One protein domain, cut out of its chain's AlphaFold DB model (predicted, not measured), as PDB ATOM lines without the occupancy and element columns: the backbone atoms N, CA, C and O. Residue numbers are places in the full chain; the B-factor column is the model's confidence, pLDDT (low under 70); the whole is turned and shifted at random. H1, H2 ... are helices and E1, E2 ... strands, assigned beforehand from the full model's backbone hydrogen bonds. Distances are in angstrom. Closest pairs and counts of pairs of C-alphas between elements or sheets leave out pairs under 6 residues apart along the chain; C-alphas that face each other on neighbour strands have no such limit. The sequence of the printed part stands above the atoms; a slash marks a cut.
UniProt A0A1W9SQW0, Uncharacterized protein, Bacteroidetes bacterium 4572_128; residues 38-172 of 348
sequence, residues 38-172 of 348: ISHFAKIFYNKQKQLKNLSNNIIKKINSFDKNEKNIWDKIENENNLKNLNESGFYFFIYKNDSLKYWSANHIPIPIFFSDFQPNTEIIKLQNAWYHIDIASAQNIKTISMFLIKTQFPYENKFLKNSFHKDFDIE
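AT A GLANCE: This is residues 38 to 172 of the 348 residues of an uncharacterized protein of Bacteroidetes bacterium 4572_128 (UniProt A0A1W9SQW0). A strongly twisted, curled sheet of five strands has one long helix, H1, laid slantwise over one face, while two small helices, H2 and H3, only graze the sheet. Residues 65 to 72, of which 65 belongs to H1, stick out at one end. The printed part has 135 residues, with H1, H2, H3, then E1 to E5; the sheet's order is E2 E1 E5 E4 E3, antiparallel throughout. The class is mixed, helices and strands; the whole is compact, with a radius of gyration of the C-alphas of 15.5 A, yet elongated, spanning 49 by 29 by 27 A.

IN THESE COORDINATES: H1, residues 38 to 65, runs 40.2 A from C-alpha 38 at (29.047, -36.510, 25.417). H2 is residues 73 to 81 and H3 residues 83 to 88. E1 is residues 91 to 97, E2 100 to 104 and E3 124 to 127. E4, residues 130 to 139, spans 27.8 A and bends by 51 degrees at residue 133. E5, residues 142 to 152, spans 29.0 A, bends by 53 degrees at residue 149 and ends at C-alpha 152 (14.722, -25.155, 21.315).

HOW THE PARTS SIT: H1 is on the sheet, over E5 and E4, at a height of 8.1 A; its closest C-alphas to E5 are Ser 56 and Ser 146, 6.0 A. E3 E4 E5 form a meander, each strand the antiparallel neighbour of the one before. Within hydrogen-bond range are N 135 and O 146 of the neighbour strands E4 and E5 at 2.8 A, N 94 and O 145 of E1 and E5 at 2.8 A, N 95 and O 103 of E1 and E2 at 2.9 A, and N 125 and O 132 of E3 and E4 at 2.9 A. H1, H2 and H3 have every O i to N i+4 pair within range.

THE WHOLE: The C-alphas of Asn 69 and Glu 172 are farthest apart, 49.2 A. The printed part has no cut; the link E2 to E3 is long. Residues 67 to 71 are under pLDDT 70.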
ATOM      1  N   ILE A  38      29.149 -36.184  26.851       83.69
ATOM      2  CA  ILE A  38      29.047 -36.510  25.417       83.69
ATOM      3  C   ILE A  38      28.611 -37.964  25.209       83.69
ATOM      4  O   ILE A  38      27.819 -38.253  24.317       83.69
ATOM      5  N   SER A  39      29.100 -38.891  26.039       85.50
ATOM      6  CA  SER A  39      28.764 -40.314  25.922       85.50
ATOM      7  C   SER A  39      27.281 -40.591  26.188       85.50
ATOM      8  O   SER A  39      26.649 -41.365  25.465       85.50
ATOM      9  N   HIS A  40      26.705 -39.916  27.187       88.38
ATOM     10  CA  HIS A  40      25.284 -39.990  27.499       88.38
ATOM     11  C   HIS A  40      24.457 -39.390  26.362       88.38
ATOM     12  O   HIS A  40      23.562 -40.054  25.833       88.38
ATOM     13  N   PHE A  41      24.840 -38.193  25.914       90.12
ATOM     14  CA  PHE A  41      24.206 -37.526  24.786       90.12
ATOM     15  C   PHE A  41      24.207 -38.393  23.526       90.12
ATOM     16  O   PHE A  41      23.153 -38.619  22.937       90.12
ATOM     17  N   ALA A  42      25.363 -38.953  23.156       91.38
ATOM     18  CA  ALA A  42      25.514 -39.838  22.007       91.38
ATOM     19  C   ALA A  42      24.596 -41.060  22.112       91.38
ATOM     20  O   ALA A  42      23.895 -41.402  21.161       91.38
ATOM     21  N   LYS A  43      24.544 -41.699  23.287       92.81
ATOM     22  CA  LYS A  43      23.681 -42.862  23.529       92.81
ATOM     23  C   LYS A  43      22.206 -42.532  23.293       92.81
ATOM     24  O   LYS A  43      21.514 -43.297  22.620       92.81
ATOM     25  N   ILE A  44      21.724 -41.411  23.827       94.00
ATOM     26  CA  ILE A  44      20.335 -40.967  23.651       94.00
ATOM     27  C   ILE A  44      20.072 -40.576  22.203       94.00
ATOM     28  O   ILE A  44      19.076 -41.020  21.631       94.00
ATOM     29  N   PHE A  45      20.981 -39.819  21.593       94.81
ATOM     30  CA  PHE A  45      20.883 -39.391  20.203       94.81
ATOM     31  C   PHE A  45      20.744 -40.591  19.259       94.81
ATOM     32  O   PHE A  45      19.784 -40.674  18.495       94.81
ATOM     33  N   TYR A  46      21.629 -41.584  19.372       94.69
ATOM     34  CA  TYR A  46      21.583 -42.785  18.536       94.69
ATOM     35  C   TYR A  46      20.363 -43.669  18.803       94.69
ATOM     36  O   TYR A  46      19.855 -44.313  17.879       94.69
ATOM     37  N   ASN A  47      19.871 -43.717  20.045       95.06
ATOM     38  CA  ASN A  47      18.609 -44.388  20.346       95.06
ATOM     39  C   ASN A  47      17.430 -43.674  19.681       95.06
ATOM     40  O   ASN A  47      16.601 -44.339  19.056       95.06
ATOM     41  N   LYS A  48      17.377 -42.338  19.754       95.56
ATOM     42  CA  LYS A  48      16.338 -41.543  19.094       95.56
ATOM     43  C   LYS A  48      16.397 -41.675  17.575       95.56
ATOM     44  O   LYS A  48      15.360 -41.871  16.958       95.56
ATOM     45  N   GLN A  49      17.585 -41.686  16.976       94.62
ATOM     46  CA  GLN A  49      17.762 -41.932  15.540       94.62
ATOM     47  C   GLN A  49      17.210 -43.307  15.123       94.62
ATOM     48  O   GLN A  49      16.498 -43.428  14.127       94.62
ATOM     49  N   LYS A  50      17.458 -44.354  15.922       94.75
ATOM     50  CA  LYS A  50      16.882 -45.689  15.679       94.75
ATOM     51  C   LYS A  50      15.354 -45.686  15.797       94.75
ATOM     52  O   LYS A  50      14.680 -46.291  14.965       94.75
ATOM     53  N   GLN A  51      14.807 -45.017  16.813       94.94
ATOM     54  CA  GLN A  51      13.358 -44.855  16.980       94.94
ATOM     55  C   GLN A  51      12.741 -44.098  15.799       94.94
ATOM     56  O   GLN A  51      11.716 -44.531  15.279       94.94
ATOM     57  N   LEU A  52      13.407 -43.041  15.330       95.25
ATOM     58  CA  LEU A  52      12.977 -42.233  14.196       95.25
ATOM     59  C   LEU A  52      12.877 -43.067  12.919       95.25
ATOM     60  O   LEU A  52      11.839 -43.080  12.266       95.25
ATOM     61  N   LYS A  53      13.921 -43.843  12.619       93.88
ATOM     62  CA  LYS A  53      13.953 -44.713  11.441       93.88
ATOM     63  C   LYS A  53      12.872 -45.795  11.490       93.88
ATOM     64  O   LYS A  53      12.249 -46.114  10.478       93.88
ATOM     65  N   ASN A  54      12.615 -46.358  12.672       92.62
ATOM     66  CA  ASN A  54      11.513 -47.300  12.866       92.62
ATOM     67  C   ASN A  54      10.152 -46.631  12.636       92.62
ATOM     68  O   ASN A  54       9.294 -47.218  11.981       92.62
ATOM     69  N   LEU A  55       9.970 -45.406  13.132       92.19
ATOM     70  CA  LEU A  55       8.758 -44.618  12.934       92.19
ATOM     71  C   LEU A  55       8.513 -44.328  11.447       92.19
ATOM     72  O   LEU A  55       7.440 -44.666  10.947       92.19
ATOM     73  N   SER A  56       9.512 -43.827  10.714       91.88
ATOM     74  CA  SER A  56       9.417 -43.583   9.266       91.88
ATOM     75  C   SER A  56       9.018 -44.841   8.491       91.88
ATOM     76  O   SER A  56       8.084 -44.821   7.684       91.88
ATOM     77  N   ASN A  57       9.684 -45.964   8.773       90.38
ATOM     78  CA  ASN A  57       9.403 -47.240   8.115       90.38
ATOM     79  C   ASN A  57       7.999 -47.758   8.437       90.38
ATOM     80  O   ASN A  57       7.318 -48.277   7.552       90.38
ATOM     81  N   ASN A  58       7.554 -47.620   9.687       88.94
ATOM     82  CA  ASN A  58       6.214 -48.023  10.100       88.94
ATOM     83  C   ASN A  58       5.142 -47.173   9.415       88.94
ATOM     84  O   ASN A  58       4.160 -47.731   8.930       88.94
ATOM     85  N   ILE A  59       5.345 -45.855   9.314       89.00
ATOM     86  CA  ILE A  59       4.430 -44.948   8.610       89.00
ATOM     87  C   ILE A  59       4.299 -45.368   7.144       89.00
ATOM     88  O   ILE A  59       3.188 -45.579   6.666       89.00
ATOM     89  N   ILE A  60       5.415 -45.568   6.441       88.06
ATOM     90  CA  ILE A  60       5.393 -45.968   5.027       88.06
ATOM     91  C   ILE A  60       4.704 -47.317   4.826       88.06
ATOM     92  O   ILE A  60       3.856 -47.447   3.943       88.06
ATOM     93  N   LYS A  61       5.046 -48.323   5.641       86.75
ATOM     94  CA  LYS A  61       4.422 -49.650   5.561       86.75
ATOM     95  C   LYS A  61       2.909 -49.564   5.738       86.75
ATOM     96  O   LYS A  61       2.185 -50.178   4.962       86.75
ATOM     97  N   LYS A  62       2.445 -48.773   6.710       84.12
ATOM     98  CA  LYS A  62       1.016 -48.571   6.967       84.12
ATOM     99  C   LYS A  62       0.321 -47.897   5.793       84.12
ATOM    100  O   LYS A  62      -0.674 -48.423   5.307       84.12
ATOM    101  N   ILE A  63       0.874 -46.798   5.277       83.62
ATOM    102  CA  ILE A  63       0.275 -46.092   4.135       83.62
ATOM    103  C   ILE A  63       0.155 -47.016   2.917       83.62
ATOM    104  O   ILE A  63      -0.877 -47.014   2.256       83.62
ATOM    105  N   ASN A  64       1.168 -47.847   2.659       81.06
ATOM    106  CA  ASN A  64       1.134 -48.807   1.554       81.06
ATOM    107  C   ASN A  64       0.158 -49.973   1.780       81.06
ATOM    108  O   ASN A  64      -0.272 -50.586   0.809       81.06
ATOM    109  N   SER A  65      -0.168 -50.300   3.035       77.56
ATOM    110  CA  SER A  65      -1.145 -51.344   3.371       77.56
ATOM    111  C   SER A  65      -2.601 -50.876   3.306       77.56
ATOM    112  O   SER A  65      -3.497 -51.717   3.272       77.56
ATOM    113  N   PHE A  66      -2.852 -49.562   3.293       73.62
ATOM    114  CA  PHE A  66      -4.208 -49.032   3.199       73.62
ATOM    115  C   PHE A  66      -4.742 -49.102   1.769       73.62
ATOM    116  O   PHE A  66      -4.056 -48.771   0.800       73.62
ATOM    117  N   ASP A  67      -6.005 -49.499   1.657       64.56
ATOM    118  CA  ASP A  67      -6.697 -49.573   0.381       64.56
ATOM    119  C   ASP A  67      -6.959 -48.161  -0.174       64.56
ATOM    120  O   ASP A  67      -7.257 -47.225   0.577       64.56
ATOM    121  N   LYS A  68      -6.871 -47.975  -1.499       62.34
ATOM    122  CA  LYS A  68      -6.907 -46.637  -2.146       62.34
ATOM    123  C   LYS A  68      -8.197 -45.841  -1.873       62.34
ATOM    124  O   LYS A  68      -8.212 -44.632  -2.104       62.34
ATOM    125  N   ASN A  69      -9.242 -46.508  -1.386       58.03
ATOM    126  CA  ASN A  69     -10.576 -45.959  -1.151       58.03
ATOM    127  C   ASN A  69     -10.865 -45.597   0.320       58.03
ATOM    128  O   ASN A  69     -11.965 -45.124   0.614       58.03
ATOM    129  N   GLU A  70      -9.924 -45.782   1.253       62.72
ATOM    130  CA  GLU A  70     -10.147 -45.389   2.649       62.72
ATOM    131  C   GLU A  70     -10.078 -43.863   2.827       62.72
ATOM    132  O   GLU A  70      -9.014 -43.246   2.778       62.72
ATOM    133  N   LYS A  71     -11.236 -43.239   3.079       63.91
ATOM    134  CA  LYS A  71     -11.362 -41.783   3.280       63.91
ATOM    135  C   LYS A  71     -10.653 -41.248   4.537       63.91
ATOM    136  O   LYS A  71     -10.347 -40.061   4.565       63.91
ATOM    137  N   ASN A  72     -10.325 -42.097   5.521       71.06
ATOM    138  CA  ASN A  72      -9.856 -41.671   6.853       71.06
ATOM    139  C   ASN A  72      -8.486 -42.261   7.252       71.06
ATOM    140  O   ASN A  72      -8.242 -42.565   8.419       71.06
ATOM    141  N   ILE A  73      -7.574 -42.438   6.290       78.50
ATOM    142  CA  ILE A  73      -6.213 -42.953   6.551       78.50
ATOM    143  C   ILE A  73      -5.486 -42.114   7.621       78.50
ATOM    144  O   ILE A  73      -4.763 -42.654   8.455       78.50
ATOM    145  N   TRP A  74      -5.710 -40.798   7.632       79.56
ATOM    146  CA  TRP A  74      -5.057 -39.867   8.555       79.56
ATOM    147  C   TRP A  74      -5.494 -40.057  10.010       79.56
ATOM    148  O   TRP A  74      -4.631 -40.147  10.880       79.56
ATOM    149  N   ASP A  75      -6.794 -40.227  10.265       77.62
ATOM    150  CA  ASP A  75      -7.330 -40.441  11.618       77.62
ATOM    151  C   ASP A  75      -6.803 -41.748  12.230       77.62
ATOM    152  O   ASP A  75      -6.533 -41.832  13.430       77.62
ATOM    153  N   LYS A  76      -6.620 -42.789  11.406       78.62
ATOM    154  CA  LYS A  76      -6.010 -44.053  11.852       78.62
ATOM    155  C   LYS A  76      -4.541 -43.865  12.217       78.62
ATOM    156  O   LYS A  76      -4.108 -44.325  13.270       78.62
ATOM    157  N   ILE A  77      -3.783 -43.163  11.370       79.88
ATOM    158  CA  ILE A  77      -2.371 -42.848  11.625       79.88
ATOM    159  C   ILE A  77      -2.222 -42.024  12.913       79.88
ATOM    160  O   ILE A  77      -1.300 -42.272  13.687       79.88
ATOM    161  N   GLU A  78      -3.123 -41.079  13.166       78.50
ATOM    162  CA  GLU A  78      -3.141 -40.271  14.386       78.50
ATOM    163  C   GLU A  78      -3.402 -41.114  15.642       78.50
ATOM    164  O   GLU A  78      -2.592 -41.104  16.577       78.50
ATOM    165  N   ASN A  79      -4.490 -41.889  15.647       76.44
ATOM    166  CA  ASN A  79      -4.894 -42.688  16.804       76.44
ATOM    167  C   ASN A  79      -3.868 -43.778  17.149       76.44
ATOM    168  O   ASN A  79      -3.507 -43.950  18.312       76.44
ATOM    169  N   GLU A  80      -3.354 -44.496  16.148       75.38
ATOM    170  CA  GLU A  80      -2.427 -45.610  16.373       75.38
ATOM    171  C   GLU A  80      -1.040 -45.167  16.839       75.38
ATOM    172  O   GLU A  80      -0.363 -45.910  17.549       75.38
ATOM    173  N   ASN A  81      -0.589 -43.981  16.427       75.81
ATOM    174  CA  ASN A  81       0.709 -43.459  16.852       75.81
ATOM    175  C   ASN A  81       0.627 -42.683  18.169       75.81
ATOM    176  O   ASN A  81       1.666 -42.242  18.656       75.81
ATOM    177  N   ASN A  82      -0.576 -42.525  18.737       81.25
ATOM    178  CA  ASN A  82      -0.838 -41.736  19.935       81.25
ATOM    179  C   ASN A  82      -0.075 -40.402  19.884       81.25
ATOM    180  O   ASN A  82       0.896 -40.191  20.616       81.25
ATOM    181  N   LEU A  83      -0.493 -39.521  18.965       81.12
ATOM    182  CA  LEU A  83       0.215 -38.272  18.651       81.12
ATOM    183  C   LEU A  83       0.613 -37.459  19.874       81.12
ATOM    184  O   LEU A  83       1.669 -36.831  19.873       81.12
ATOM    185  N   LYS A  84      -0.221 -37.465  20.916       80.06
ATOM    186  CA  LYS A  84       0.073 -36.752  22.152       80.06
ATOM    187  C   LYS A  84       1.362 -37.274  22.791       80.06
ATOM    188  O   LYS A  84       2.284 -36.494  23.011       80.06
ATOM    189  N   ASN A  85       1.466 -38.586  22.996       84.88
ATOM    190  CA  ASN A  85       2.665 -39.210  23.557       84.88
ATOM    191  C   ASN A  85       3.877 -39.048  22.630       84.88
ATOM    192  O   ASN A  85       4.991 -38.809  23.097       84.88
ATOM    193  N   LEU A  86       3.660 -39.140  21.314       89.31
ATOM    194  CA  LEU A  86       4.712 -38.939  20.321       89.31
ATOM    195  C   LEU A  86       5.313 -37.525  20.419       89.31
ATOM    196  O   LEU A  86       6.523 -37.366  20.596       89.31
ATOM    197  N   ASN A  87       4.453 -36.507  20.398       86.88
ATOM    198  CA  ASN A  87       4.848 -35.106  20.474       86.88
ATOM    199  C   ASN A  87       5.495 -34.773  21.832       86.88
ATOM    200  O   ASN A  87       6.462 -34.016  21.874       86.88
ATOM    201  N   GLU A  88       5.026 -35.372  22.935       86.75
ATOM    202  CA  GLU A  88       5.636 -35.242  24.273       86.75
ATOM    203  C   GLU A  88       7.023 -35.902  24.389       86.75
ATOM    204  O   GLU A  88       7.823 -35.523  25.253       86.75
ATOM    205  N   SER A  89       7.314 -36.884  23.532       88.94
ATOM    206  CA  SER A  89       8.645 -37.498  23.383       88.94
ATOM    207  C   SER A  89       9.551 -36.762  22.383       88.94
ATOM    208  O   SER A  89      10.699 -37.166  22.155       88.94
ATOM    209  N   GLY A  90       9.038 -35.670  21.804       93.06
ATOM    210  CA  GLY A  90       9.754 -34.786  20.895       93.06
ATOM    211  C   GLY A  90       9.900 -35.329  19.480       93.06
ATOM    212  O   GLY A  90      10.780 -34.857  18.768       93.06
ATOM    213  N   PHE A  91       9.097 -36.319  19.078       95.75
ATOM    214  CA  PHE A  91       9.092 -36.873  17.724       95.75
ATOM    215  C   PHE A  91       7.936 -36.306  16.908       95.75
ATOM    216  O   PHE A  91       6.822 -36.166  17.408       95.75
ATOM    217  N   TYR A  92       8.201 -36.034  15.635       95.44
ATOM    218  CA  TYR A  92       7.241 -35.458  14.703       95.44
ATOM    219  C   TYR A  92       7.382 -36.096  13.324       95.44
ATOM    220  O   TYR A  92       8.451 -36.594  12.973       95.44
ATOM    221  N   PHE A  93       6.319 -36.067  12.527       95.00
ATOM    222  CA  PHE A  93       6.354 -36.535  11.150       95.00
ATOM    223  C   PHE A  93       5.383 -35.775  10.245       95.00
ATOM    224  O   PHE A  93       4.355 -35.249  10.676       95.00
ATOM    225  N   PHE A  94       5.722 -35.752   8.962       94.56
ATOM    226  CA  PHE A  94       5.009 -35.058   7.900       94.56
ATOM    227  C   PHE A  94       4.909 -35.989   6.704       94.56
ATOM    228  O   PHE A  94       5.895 -36.632   6.345       94.56
ATOM    229  N   ILE A  95       3.731 -36.072   6.093       93.19
ATOM    230  CA  ILE A  95       3.471 -36.996   4.987       93.19
ATOM    231  C   ILE A  95       3.084 -36.196   3.755       93.19
ATOM    232  O   ILE A  95       2.121 -35.428   3.760       93.19
ATOM    233  N   TYR A  96       3.817 -36.440   2.682       93.44
ATOM    234  CA  TYR A  96       3.604 -35.877   1.365       93.44
ATOM    235  C   TYR A  96       3.092 -36.951   0.425       93.44
ATOM    236  O   TYR A  96       3.573 -38.084   0.436       93.44
ATOM    237  N   LYS A  97       2.146 -36.578  -0.434       91.56
ATOM    238  CA  LYS A  97       1.644 -37.425  -1.515       91.56
ATOM    239  C   LYS A  97       1.590 -36.615  -2.795       91.56
ATOM    240  O   LYS A  97       0.943 -35.569  -2.817       91.56
ATOM    241  N   ASN A  98       2.220 -37.124  -3.853       91.69
ATOM    242  CA  ASN A  98       2.374 -36.412  -5.127       91.69
ATOM    243  C   ASN A  98       2.933 -34.993  -4.907       91.69
ATOM    244  O   ASN A  98       2.340 -34.013  -5.343       91.69
ATOM    245  N   ASP A  99       4.027 -34.895  -4.151       93.44
ATOM    246  CA  ASP A  99       4.719 -33.647  -3.796       93.44
ATOM    247  C   ASP A  99       3.970 -32.687  -2.855       93.44
ATOM    248  O   ASP A  99       4.603 -31.816  -2.282       93.44
ATOM    249  N   SER A 100       2.669 -32.858  -2.601       94.44
ATOM    250  CA  SER A 100       1.921 -32.000  -1.667       94.44
ATOM    251  C   SER A 100       1.856 -32.576  -0.255       94.44
ATOM    252  O   SER A 100       1.552 -33.762  -0.086       94.44
ATOM    253  N   LEU A 101       2.031 -31.726   0.756       93.88
ATOM    254  CA  LEU A 101       1.804 -32.053   2.161       93.88
ATOM    255  C   LEU A 101       0.337 -32.452   2.374       93.88
ATOM    256  O   LEU A 101      -0.581 -31.730   1.984       93.88
ATOM    257  N   LYS A 102       0.110 -33.628   2.962       91.62
ATOM    258  CA  LYS A 102      -1.230 -34.155   3.269       91.62
ATOM    259  C   LYS A 102      -1.494 -34.295   4.757       91.62
ATOM    260  O   LYS A 102      -2.654 -34.289   5.152       91.62
ATOM    261  N   TYR A 103      -0.442 -34.429   5.554       90.75
ATOM    262  CA  TYR A 103      -0.564 -34.616   6.989       90.75
ATOM    263  C   TYR A 103       0.657 -34.074   7.722       90.75
ATOM    264  O   TYR A 103       1.785 -34.215   7.241       90.75
ATOM    265  N   TRP A 104       0.427 -33.517   8.908       91.31
ATOM    266  CA  TRP A 104       1.450 -33.060   9.838       91.31
ATOM    267  C   TRP A 104       1.099 -33.537  11.253       91.31
ATOM    268  O   TRP A 104      -0.043 -33.423  11.688       91.31
ATOM    269  N   SER A 105       2.075 -34.052  11.999       91.44
ATOM    270  CA  SER A 105       1.865 -34.427  13.407       91.44
ATOM    271  C   SER A 105       2.001 -33.235  14.367       91.44
ATOM    272  O   SER A 105       1.669 -33.340  15.548       91.44
ATOM    273  N   ALA A 106       2.526 -32.105  13.877       89.12
ATOM    274  CA  ALA A 106       2.763 -30.895  14.653       89.12
ATOM    275  C   ALA A 106       2.618 -29.622  13.808       89.12
ATOM    276  O   ALA A 106       3.445 -29.328  12.950       89.12
ATOM    277  N   ASN A 107       1.600 -28.819  14.124       86.00
ATOM    278  CA  ASN A 107       1.262 -27.595  13.383       86.00
ATOM    279  C   ASN A 107       2.240 -26.437  13.651       86.00
ATOM    280  O   ASN A 107       2.241 -25.451  12.923       86.00
ATOM    281  N   HIS A 108       3.027 -26.515  14.726       87.50
ATOM    282  CA  HIS A 108       3.951 -25.452  15.131       87.50
ATOM    283  C   HIS A 108       5.303 -25.521  14.405       87.50
ATOM    284  O   HIS A 108       6.119 -24.616  14.564       87.50
ATOM    285  N   ILE A 109       5.562 -26.590  13.644       91.94
ATOM    286  CA  ILE A 109       6.823 -26.782  12.928       91.94
ATOM    287  C   ILE A 109       6.642 -26.298  11.483       91.94
ATOM    288  O   ILE A 109       5.781 -26.814  10.768       91.94
ATOM    289  N   PRO A 110       7.444 -25.324  11.028       90.94
ATOM    290  CA  PRO A 110       7.327 -24.766   9.689       90.94
ATOM    291  C   PRO A 110       7.955 -25.707   8.660       90.94
ATOM    292  O   PRO A 110       9.176 -25.810   8.546       90.94
ATOM    293  N   ILE A 111       7.110 -26.383   7.896       93.38
ATOM    294  CA  ILE A 111       7.498 -27.309   6.835       93.38
ATOM    295  C   ILE A 111       6.828 -26.841   5.530       93.38
ATOM    296  O   ILE A 111       5.675 -26.401   5.576       93.38
ATOM    297  N   PRO A 112       7.526 -26.863   4.378       93.69
ATOM    298  CA  PRO A 112       6.964 -26.363   3.126       93.69
ATOM    299  C   PRO A 112       5.783 -27.213   2.647       93.69
ATOM    300  O   PRO A 112       5.715 -28.420   2.889       93.69
ATOM    301  N   ILE A 113       4.854 -26.582   1.927       93.81
ATOM    302  CA  ILE A 113       3.666 -27.253   1.374       93.81
ATOM    303  C   ILE A 113       4.068 -28.274   0.305       93.81
ATOM    304  O   ILE A 113       3.442 -29.332   0.211       93.81
ATOM    305  N   PHE A 114       5.119 -27.980  -0.465       95.94
ATOM    306  CA  PHE A 114       5.678 -28.885  -1.458       95.94
ATOM    307  C   PHE A 114       6.953 -29.545  -0.941       95.94
ATOM    308  O   PHE A 114       7.800 -28.893  -0.333       95.94
ATOM    309  N   PHE A 115       7.101 -30.851  -1.168       93.75
ATOM    310  CA  PHE A 115       8.308 -31.566  -0.754       93.75
ATOM    311  C   PHE A 115       9.529 -31.105  -1.561       93.75
ATOM    312  O   PHE A 115      10.633 -31.071  -1.031       93.75
ATOM    313  N   SER A 116       9.344 -30.747  -2.831       92.31
ATOM    314  CA  SER A 116      10.389 -30.213  -3.714       92.31
ATOM    315  C   SER A 116      11.095 -28.957  -3.172       92.31
ATOM    316  O   SER A 116      12.285 -28.769  -3.444       92.31
ATOM    317  N   ASP A 117      10.412 -28.168  -2.340       93.50
ATOM    318  CA  ASP A 117      10.972 -26.998  -1.649       93.50
ATOM    319  C   ASP A 117      11.796 -27.377  -0.401       93.50
ATOM    320  O   ASP A 117      12.511 -26.548   0.165       93.50
ATOM    321  N   PHE A 118      11.705 -28.628   0.062       92.69
ATOM    322  CA  PHE A 118      12.443 -29.122   1.220       92.69
ATOM    323  C   PHE A 118      13.796 -29.704   0.794       92.69
ATOM    324  O   PHE A 118      13.908 -30.878   0.439       92.69
ATOM    325  N   GLN A 119      14.840 -28.875   0.853       86.69
ATOM    326  CA  GLN A 119      16.207 -29.233   0.448       86.69
ATOM    327  C   GLN A 119      17.183 -29.139   1.632       86.69
ATOM    328  O   GLN A 119      17.931 -28.166   1.752       86.69
ATOM    329  N   PRO A 120      17.168 -30.111   2.562       85.81
ATOM    330  CA  PRO A 120      18.121 -30.129   3.660       85.81
ATOM    331  C   PRO A 120      19.513 -30.533   3.155       85.81
ATOM    332  O   PRO A 120      19.677 -31.565   2.510       85.81
ATOM    333  N   ASN A 121      20.531 -29.743   3.502       80.94
ATOM    334  CA  ASN A 121      21.931 -30.065   3.194       80.94
ATOM    335  C   ASN A 121      22.523 -31.119   4.147       80.94
ATOM    336  O   ASN A 121      23.546 -31.725   3.843       80.94
ATOM    337  N   THR A 122      21.902 -31.310   5.313       85.56
ATOM    338  CA  THR A 122      22.364 -32.171   6.409       85.56
ATOM    339  C   THR A 122      21.175 -32.817   7.115       85.56
ATOM    340  O   THR A 122      20.063 -32.290   7.090       85.56
ATOM    341  N   GLU A 123      21.412 -33.923   7.824       90.31
ATOM    342  CA  GLU A 123      20.393 -34.575   8.668       90.31
ATOM    343  C   GLU A 123      20.020 -33.741   9.902       90.31
ATOM    344  O   GLU A 123      19.044 -34.033  10.586       90.31
ATOM    345  N   ILE A 124      20.789 -32.693  10.203       93.69
ATOM    346  CA  ILE A 124      20.489 -31.716  11.248       93.69
ATOM    347  C   ILE A 124      20.002 -30.438  10.591       93.69
ATOM    348  O   ILE A 124      20.706 -29.868   9.760       93.69
ATOM    349  N   ILE A 125      18.828 -29.960  10.984       93.25
ATOM    350  CA  ILE A 125      18.251 -28.731  10.440       93.25
ATOM    351  C   ILE A 125      17.779 -27.807  11.551       93.25
ATOM    352  O   ILE A 125      17.340 -28.252  12.615       93.25
ATOM    353  N   LYS A 126      17.827 -26.505  11.278       91.62
ATOM    354  CA  LYS A 126      17.187 -25.493  12.114       91.62
ATOM    355  C   LYS A 126      15.901 -25.026  11.445       91.62
ATOM    356  O   LYS A 126      15.950 -24.419  10.379       91.62
ATOM    357  N   LEU A 127      14.764 -25.271  12.088       91.31
ATOM    358  CA  LEU A 127      13.454 -24.792  11.645       91.31
ATOM    359  C   LEU A 127      12.949 -23.752  12.642       91.31
ATOM    360  O   LEU A 127      12.669 -24.082  13.794       91.31
ATOM    361  N   GLN A 128      12.864 -22.490  12.206       87.69
ATOM    362  CA  GLN A 128      12.569 -21.329  13.060       87.69
ATOM    363  C   GLN A 128      13.400 -21.335  14.358       87.69
ATOM    364  O   GLN A 128      14.577 -20.970  14.359       87.69
ATOM    365  N   ASN A 129      12.781 -21.772  15.456       89.25
ATOM    366  CA  ASN A 129      13.284 -21.667  16.816       89.25
ATOM    367  C   ASN A 129      13.698 -23.024  17.390       89.25
ATOM    368  O   ASN A 129      13.689 -23.187  18.606       89.25
ATOM    369  N   ALA A 130      14.008 -24.023  16.564       93.31
ATOM    370  CA  ALA A 130      14.443 -25.322  17.062       93.31
ATOM    371  C   ALA A 130      15.361 -26.067  16.089       93.31
ATOM    372  O   ALA A 130      15.279 -25.917  14.870       93.31
ATOM    373  N   TRP A 131      16.243 -26.871  16.673       95.19
ATOM    374  CA  TRP A 131      17.117 -27.812  15.992       95.19
ATOM    375  C   TRP A 131      16.499 -29.200  16.012       95.19
ATOM    376  O   TRP A 131      16.086 -29.684  17.070       95.19
ATOM    377  N   TYR A 132      16.500 -29.847  14.855       95.81
ATOM    378  CA  TYR A 132      15.942 -31.174  14.654       95.81
ATOM    379  C   TYR A 132      16.945 -32.074  13.953       95.81
ATOM    380  O   TYR A 132      17.704 -31.614  13.102       95.81
ATOM    381  N   HIS A 133      16.900 -33.359  14.284       95.94
ATOM    382  CA  HIS A 133      17.430 -34.399  13.412       95.94
ATOM    383  C   HIS A 133      16.290 -34.933  12.549       95.94
ATOM    384  O   HIS A 133      15.204 -35.177  13.083       95.94
ATOM    385  N   ILE A 134      16.524 -35.111  11.253       95.69
ATOM    386  CA  ILE A 134      15.519 -35.555  10.286       95.69
ATOM    387  C   ILE A 134      15.881 -36.899   9.661       95.69
ATOM    388  O   ILE A 134      17.046 -37.217   9.461       95.69
ATOM    389  N   ASP A 135      14.852 -37.652   9.294       95.12
ATOM    390  CA  ASP A 135      14.924 -38.847   8.465       95.12
ATOM    391  C   ASP A 135      13.880 -38.707   7.355       95.12
ATOM    392  O   ASP A 135      12.710 -38.404   7.613       95.12
ATOM    393  N   ILE A 136      14.314 -38.893   6.111       94.12
ATOM    394  CA  ILE A 136      13.446 -38.827   4.939       94.12
ATOM    395  C   ILE A 136      13.314 -40.230   4.382       94.12
ATOM    396  O   ILE A 136      14.298 -40.852   3.987       94.12
ATOM    397  N   ALA A 137      12.079 -40.698   4.281       92.62
ATOM    398  CA  ALA A 137      11.781 -41.986   3.691       92.62
ATOM    399  C   ALA A 137      10.775 -41.820   2.545       92.62
ATOM    400  O   ALA A 137       9.869 -40.988   2.602       92.62
ATOM    401  N   SER A 138      10.932 -42.605   1.483       90.81
ATOM    402  CA  SER A 138      10.108 -42.504   0.276       90.81
ATOM    403  C   SER A 138       9.640 -43.873  -0.197       90.81
ATOM    404  O   SER A 138      10.436 -44.808  -0.260       90.81
ATOM    405  N   ALA A 139       8.373 -43.972  -0.594       88.75
ATOM    406  CA  ALA A 139       7.822 -45.143  -1.262       88.75
ATOM    407  C   ALA A 139       6.787 -44.719  -2.307       88.75
ATOM    408  O   ALA A 139       5.798 -44.065  -1.981       88.75
ATOM    409  N   GLN A 140       7.001 -45.122  -3.563       87.12
ATOM    410  CA  GLN A 140       6.141 -44.763  -4.694       87.12
ATOM    411  C   GLN A 140       5.908 -43.241  -4.769       87.12
ATOM    412  O   GLN A 140       6.846 -42.483  -4.999       87.12
ATOM    413  N   ASN A 141       4.671 -42.787  -4.570       88.31
ATOM    414  CA  ASN A 141       4.284 -41.382  -4.612       88.31
ATOM    415  C   ASN A 141       4.163 -40.724  -3.229       88.31
ATOM    416  O   ASN A 141       3.660 -39.602  -3.130       88.31
ATOM    417  N   ILE A 142       4.593 -41.423  -2.179       90.81
ATOM    418  CA  ILE A 142       4.554 -40.968  -0.794       90.81
ATOM    419  C   ILE A 142       5.973 -40.681  -0.316       90.81
ATOM    420  O   ILE A 142       6.899 -41.467  -0.536       90.81
ATOM    421  N   LYS A 143       6.131 -39.556   0.374       92.75
ATOM    422  CA  LYS A 143       7.357 -39.204   1.090       92.75
ATOM    423  C   LYS A 143       7.006 -38.830   2.519       92.75
ATOM    424  O   LYS A 143       6.018 -38.137   2.747       92.75
ATOM    425  N   THR A 144       7.827 -39.262   3.459       93.25
ATOM    426  CA  THR A 144       7.687 -38.930   4.873       93.25
ATOM    427  C   THR A 144       8.935 -38.195   5.324       93.25
ATOM    428  O   THR A 144      10.045 -38.665   5.076       93.25
ATOM    429  N   ILE A 145       8.746 -37.062   5.993       95.31
ATOM    430  CA  ILE A 145       9.792 -36.400   6.770       95.31
ATOM    431  C   ILE A 145       9.476 -36.695   8.227       95.31
ATOM    432  O   ILE A 145       8.482 -36.196   8.746       95.31
ATOM    433  N   SER A 146      10.302 -37.496   8.880       95.50
ATOM    434  CA  SER A 146      10.233 -37.702  10.323       95.50
ATOM    435  C   SER A 146      11.347 -36.905  10.978       95.50
ATOM    436  O   SER A 146      12.431 -36.775  10.417       95.50
ATOM    437  N   MET A 147      11.117 -36.379  12.173       97.06
ATOM    438  CA  MET A 147      12.150 -35.677  12.923       97.06
ATOM    439  C   MET A 147      12.020 -35.852  14.431       97.06
ATOM    440  O   MET A 147      10.945 -36.177  14.933       97.06
ATOM    441  N   PHE A 148      13.103 -35.597  15.163       96.88
ATOM    442  CA  PHE A 148      13.033 -35.393  16.608       96.88
ATOM    443  C   PHE A 148      13.707 -34.094  17.037       96.88
ATOM    444  O   PHE A 148      14.709 -33.669  16.456       96.88
ATOM    445  N   LEU A 149      13.142 -33.462  18.064       96.38
ATOM    446  CA  LEU A 149      13.653 -32.235  18.658       96.38
ATOM    447  C   LEU A 149      14.973 -32.504  19.383       96.38
ATOM    448  O   LEU A 149      15.035 -33.329  20.295       96.38
ATOM    449  N   ILE A 150      16.010 -31.759  19.009       95.38
ATOM    450  CA  ILE A 150      17.291 -31.729  19.717       95.38
ATOM    451  C   ILE A 150      17.260 -30.617  20.763       95.38
ATOM    452  O   ILE A 150      17.451 -30.873  21.952       95.38
ATOM    453  N   LYS A 151      16.999 -29.380  20.319       93.19
ATOM    454  CA  LYS A 151      17.063 -28.180  21.158       93.19
ATOM    455  C   LYS A 151      16.125 -27.079  20.666       93.19
ATOM    456  O   LYS A 151      16.140 -26.753  19.482       93.19
ATOM    457  N   THR A 152      15.394 -26.437  21.576       91.75
ATOM    458  CA  THR A 152      14.722 -25.155  21.315       91.75
ATOM    459  C   THR A 152      15.715 -23.992  21.418       91.75
ATOM    460  O   THR A 152      16.544 -23.926  22.326       91.75
ATOM    461  N   GLN A 153      15.655 -23.075  20.457       87.94
ATOM    462  CA  GLN A 153      16.515 -21.906  20.318       87.94
ATOM    463  C   GLN A 153      15.734 -20.705  19.751       87.94
ATOM    464  O   GLN A 153      15.797 -20.397  18.560       87.94
ATOM    465  N   PHE A 154      15.026 -20.012  20.633       82.94
ATOM    466  CA  PHE A 154      14.425 -18.704  20.434       82.94
ATOM    467  C   PHE A 154      15.484 -17.587  20.462       82.94
ATOM    468  O   PHE A 154      16.470 -17.694  21.200       82.94
ATOM    469  N   PRO A 155      15.275 -16.490  19.711       74.12
ATOM    470  CA  PRO A 155      16.138 -15.309  19.770       74.12
ATOM    471  C   PRO A 155      16.078 -14.595  21.128       74.12
ATOM    472  O   PRO A 155      17.048 -13.956  21.520       74.12
ATOM    473  N   TYR A 156      14.961 -14.729  21.853       71.25
ATOM    474  CA  TYR A 156      14.756 -14.143  23.174       71.25
ATOM    475  C   TYR A 156      14.132 -15.173  24.115       71.25
ATOM    476  O   TYR A 156      13.146 -15.824  23.765       71.25
ATOM    477  N   GLU A 157      14.689 -15.293  25.318       73.00
ATOM    478  CA  GLU A 157      14.139 -16.123  26.389       73.00
ATOM    479  C   GLU A 157      13.280 -15.276  27.335       73.00
ATOM    480  O   GLU A 157      13.595 -14.126  27.638       73.00
ATOM    481  N   ASN A 158      12.184 -15.846  27.825       78.88
ATOM    482  CA  ASN A 158      11.346 -15.250  28.857       78.88
ATOM    483  C   ASN A 158      10.799 -16.347  29.786       78.88
ATOM    484  O   ASN A 158      11.187 -17.512  29.710       78.88
ATOM    485  N   LYS A 159       9.881 -15.997  30.693       77.75
ATOM    486  CA  LYS A 159       9.312 -16.966  31.646       77.75
ATOM    487  C   LYS A 159       8.557 -18.138  30.991       77.75
ATOM    488  O   LYS A 159       8.397 -19.167  31.638       77.75
ATOM    489  N   PHE A 160       8.126 -17.993  29.738       78.69
ATOM    490  CA  PHE A 160       7.407 -19.002  28.956       78.69
ATOM    491  C   PHE A 160       8.270 -19.656  27.872       78.69
ATOM    492  O   PHE A 160       8.105 -20.836  27.583       78.69
ATOM    493  N   LEU A 161       9.191 -18.899  27.274       82.12
ATOM    494  CA  LEU A 161      10.082 -19.358  26.214       82.12
ATOM    495  C   LEU A 161      11.476 -19.561  26.782       82.12
ATOM    496  O   LEU A 161      12.163 -18.598  27.117       82.12
ATOM    497  N   LYS A 162      11.896 -20.818  26.874       80.81
ATOM    498  CA  LYS A 162      13.243 -21.176  27.304       80.81
ATOM    499  C   LYS A 162      13.930 -21.964  26.207       80.81
ATOM    500  O   LYS A 162      13.337 -22.865  25.609       80.81
ATOM    501  N   ASN A 163      15.187 -21.618  25.964       85.38
ATOM    502  CA  ASN A 163      16.050 -22.435  25.132       85.38
ATOM    503  C   ASN A 163      16.492 -23.618  25.970       85.38
ATOM    504  O   ASN A 163      17.047 -23.438  27.049       85.38
ATOM    505  N   SER A 164      16.221 -24.824  25.499       90.12
ATOM    506  CA  SER A 164      16.550 -26.037  26.233       90.12
ATOM    507  C   SER A 164      16.730 -27.198  25.282       90.12
ATOM    508  O   SER A 164      16.035 -27.292  24.267       90.12
ATOM    509  N   PHE A 165      17.645 -28.101  25.620       92.31
ATOM    510  CA  PHE A 165      17.653 -29.405  24.971       92.31
ATOM    511  C   PHE A 165      16.363 -30.149  25.307       92.31
ATOM    512  O   PHE A 165      15.721 -29.886  26.327       92.31
ATOM    513  N   HIS A 166      15.967 -31.079  24.442       93.06
ATOM    514  CA  HIS A 166      14.904 -32.005  24.802       93.06
ATOM    515  C   HIS A 166      15.289 -32.736  26.101       93.06
ATOM    516  O   HIS A 166      16.436 -33.157  26.249       93.06
ATOM    517  N   LYS A 167      14.329 -32.888  27.024       90.12
ATOM    518  CA  LYS A 167      14.531 -33.406  28.396       90.12
ATOM    519  C   LYS A 167      15.366 -34.688  28.464       90.12
ATOM    520  O   LYS A 167      16.147 -34.860  29.387       90.12
ATOM    521  N   ASP A 168      15.234 -35.551  27.458       90.69
ATOM    522  CA  ASP A 168      15.945 -36.827  27.392       90.69
ATOM    523  C   ASP A 168      17.467 -36.680  27.280       90.69
ATOM    524  O   ASP A 168      18.151 -37.638  27.597       90.69
ATOM    525  N   PHE A 169      17.996 -35.549  26.795       89.44
ATOM    526  CA  PHE A 169      19.438 -35.370  26.586       89.44
ATOM    527  C   PHE A 169      20.217 -35.046  27.861       89.44
ATOM    528  O   PHE A 169      21.426 -35.258  27.866       89.44
ATOM    529  N   ASP A 170      19.545 -34.524  28.894       84.75
ATOM    530  CA  ASP A 170      20.147 -34.135  30.182       84.75
ATOM    531  C   ASP A 170      21.444 -33.309  30.041       84.75
ATOM    532  O   ASP A 170      22.451 -33.535  30.707       84.75
ATOM    533  N   ILE A 171      21.436 -32.357  29.103       83.12
ATOM    534  CA  ILE A 171      22.510 -31.375  28.916       83.12
ATOM    535  C   ILE A 171      22.015 -30.020  29.395       83.12
ATOM    536  O   ILE A 171      20.857 -29.651  29.179       83.12
ATOM    537  N   GLU A 172      22.923 -29.232  29.970       79.31
ATOM    538  CA  GLU A 172      22.640 -27.837  30.254       79.31
ATOM    539  C   GLU A 172      22.113 -27.080  29.024       79.31
ATOM    540  O   GLU A 172      22.720 -27.010  27.952       79.31
TER     541      GLU A 172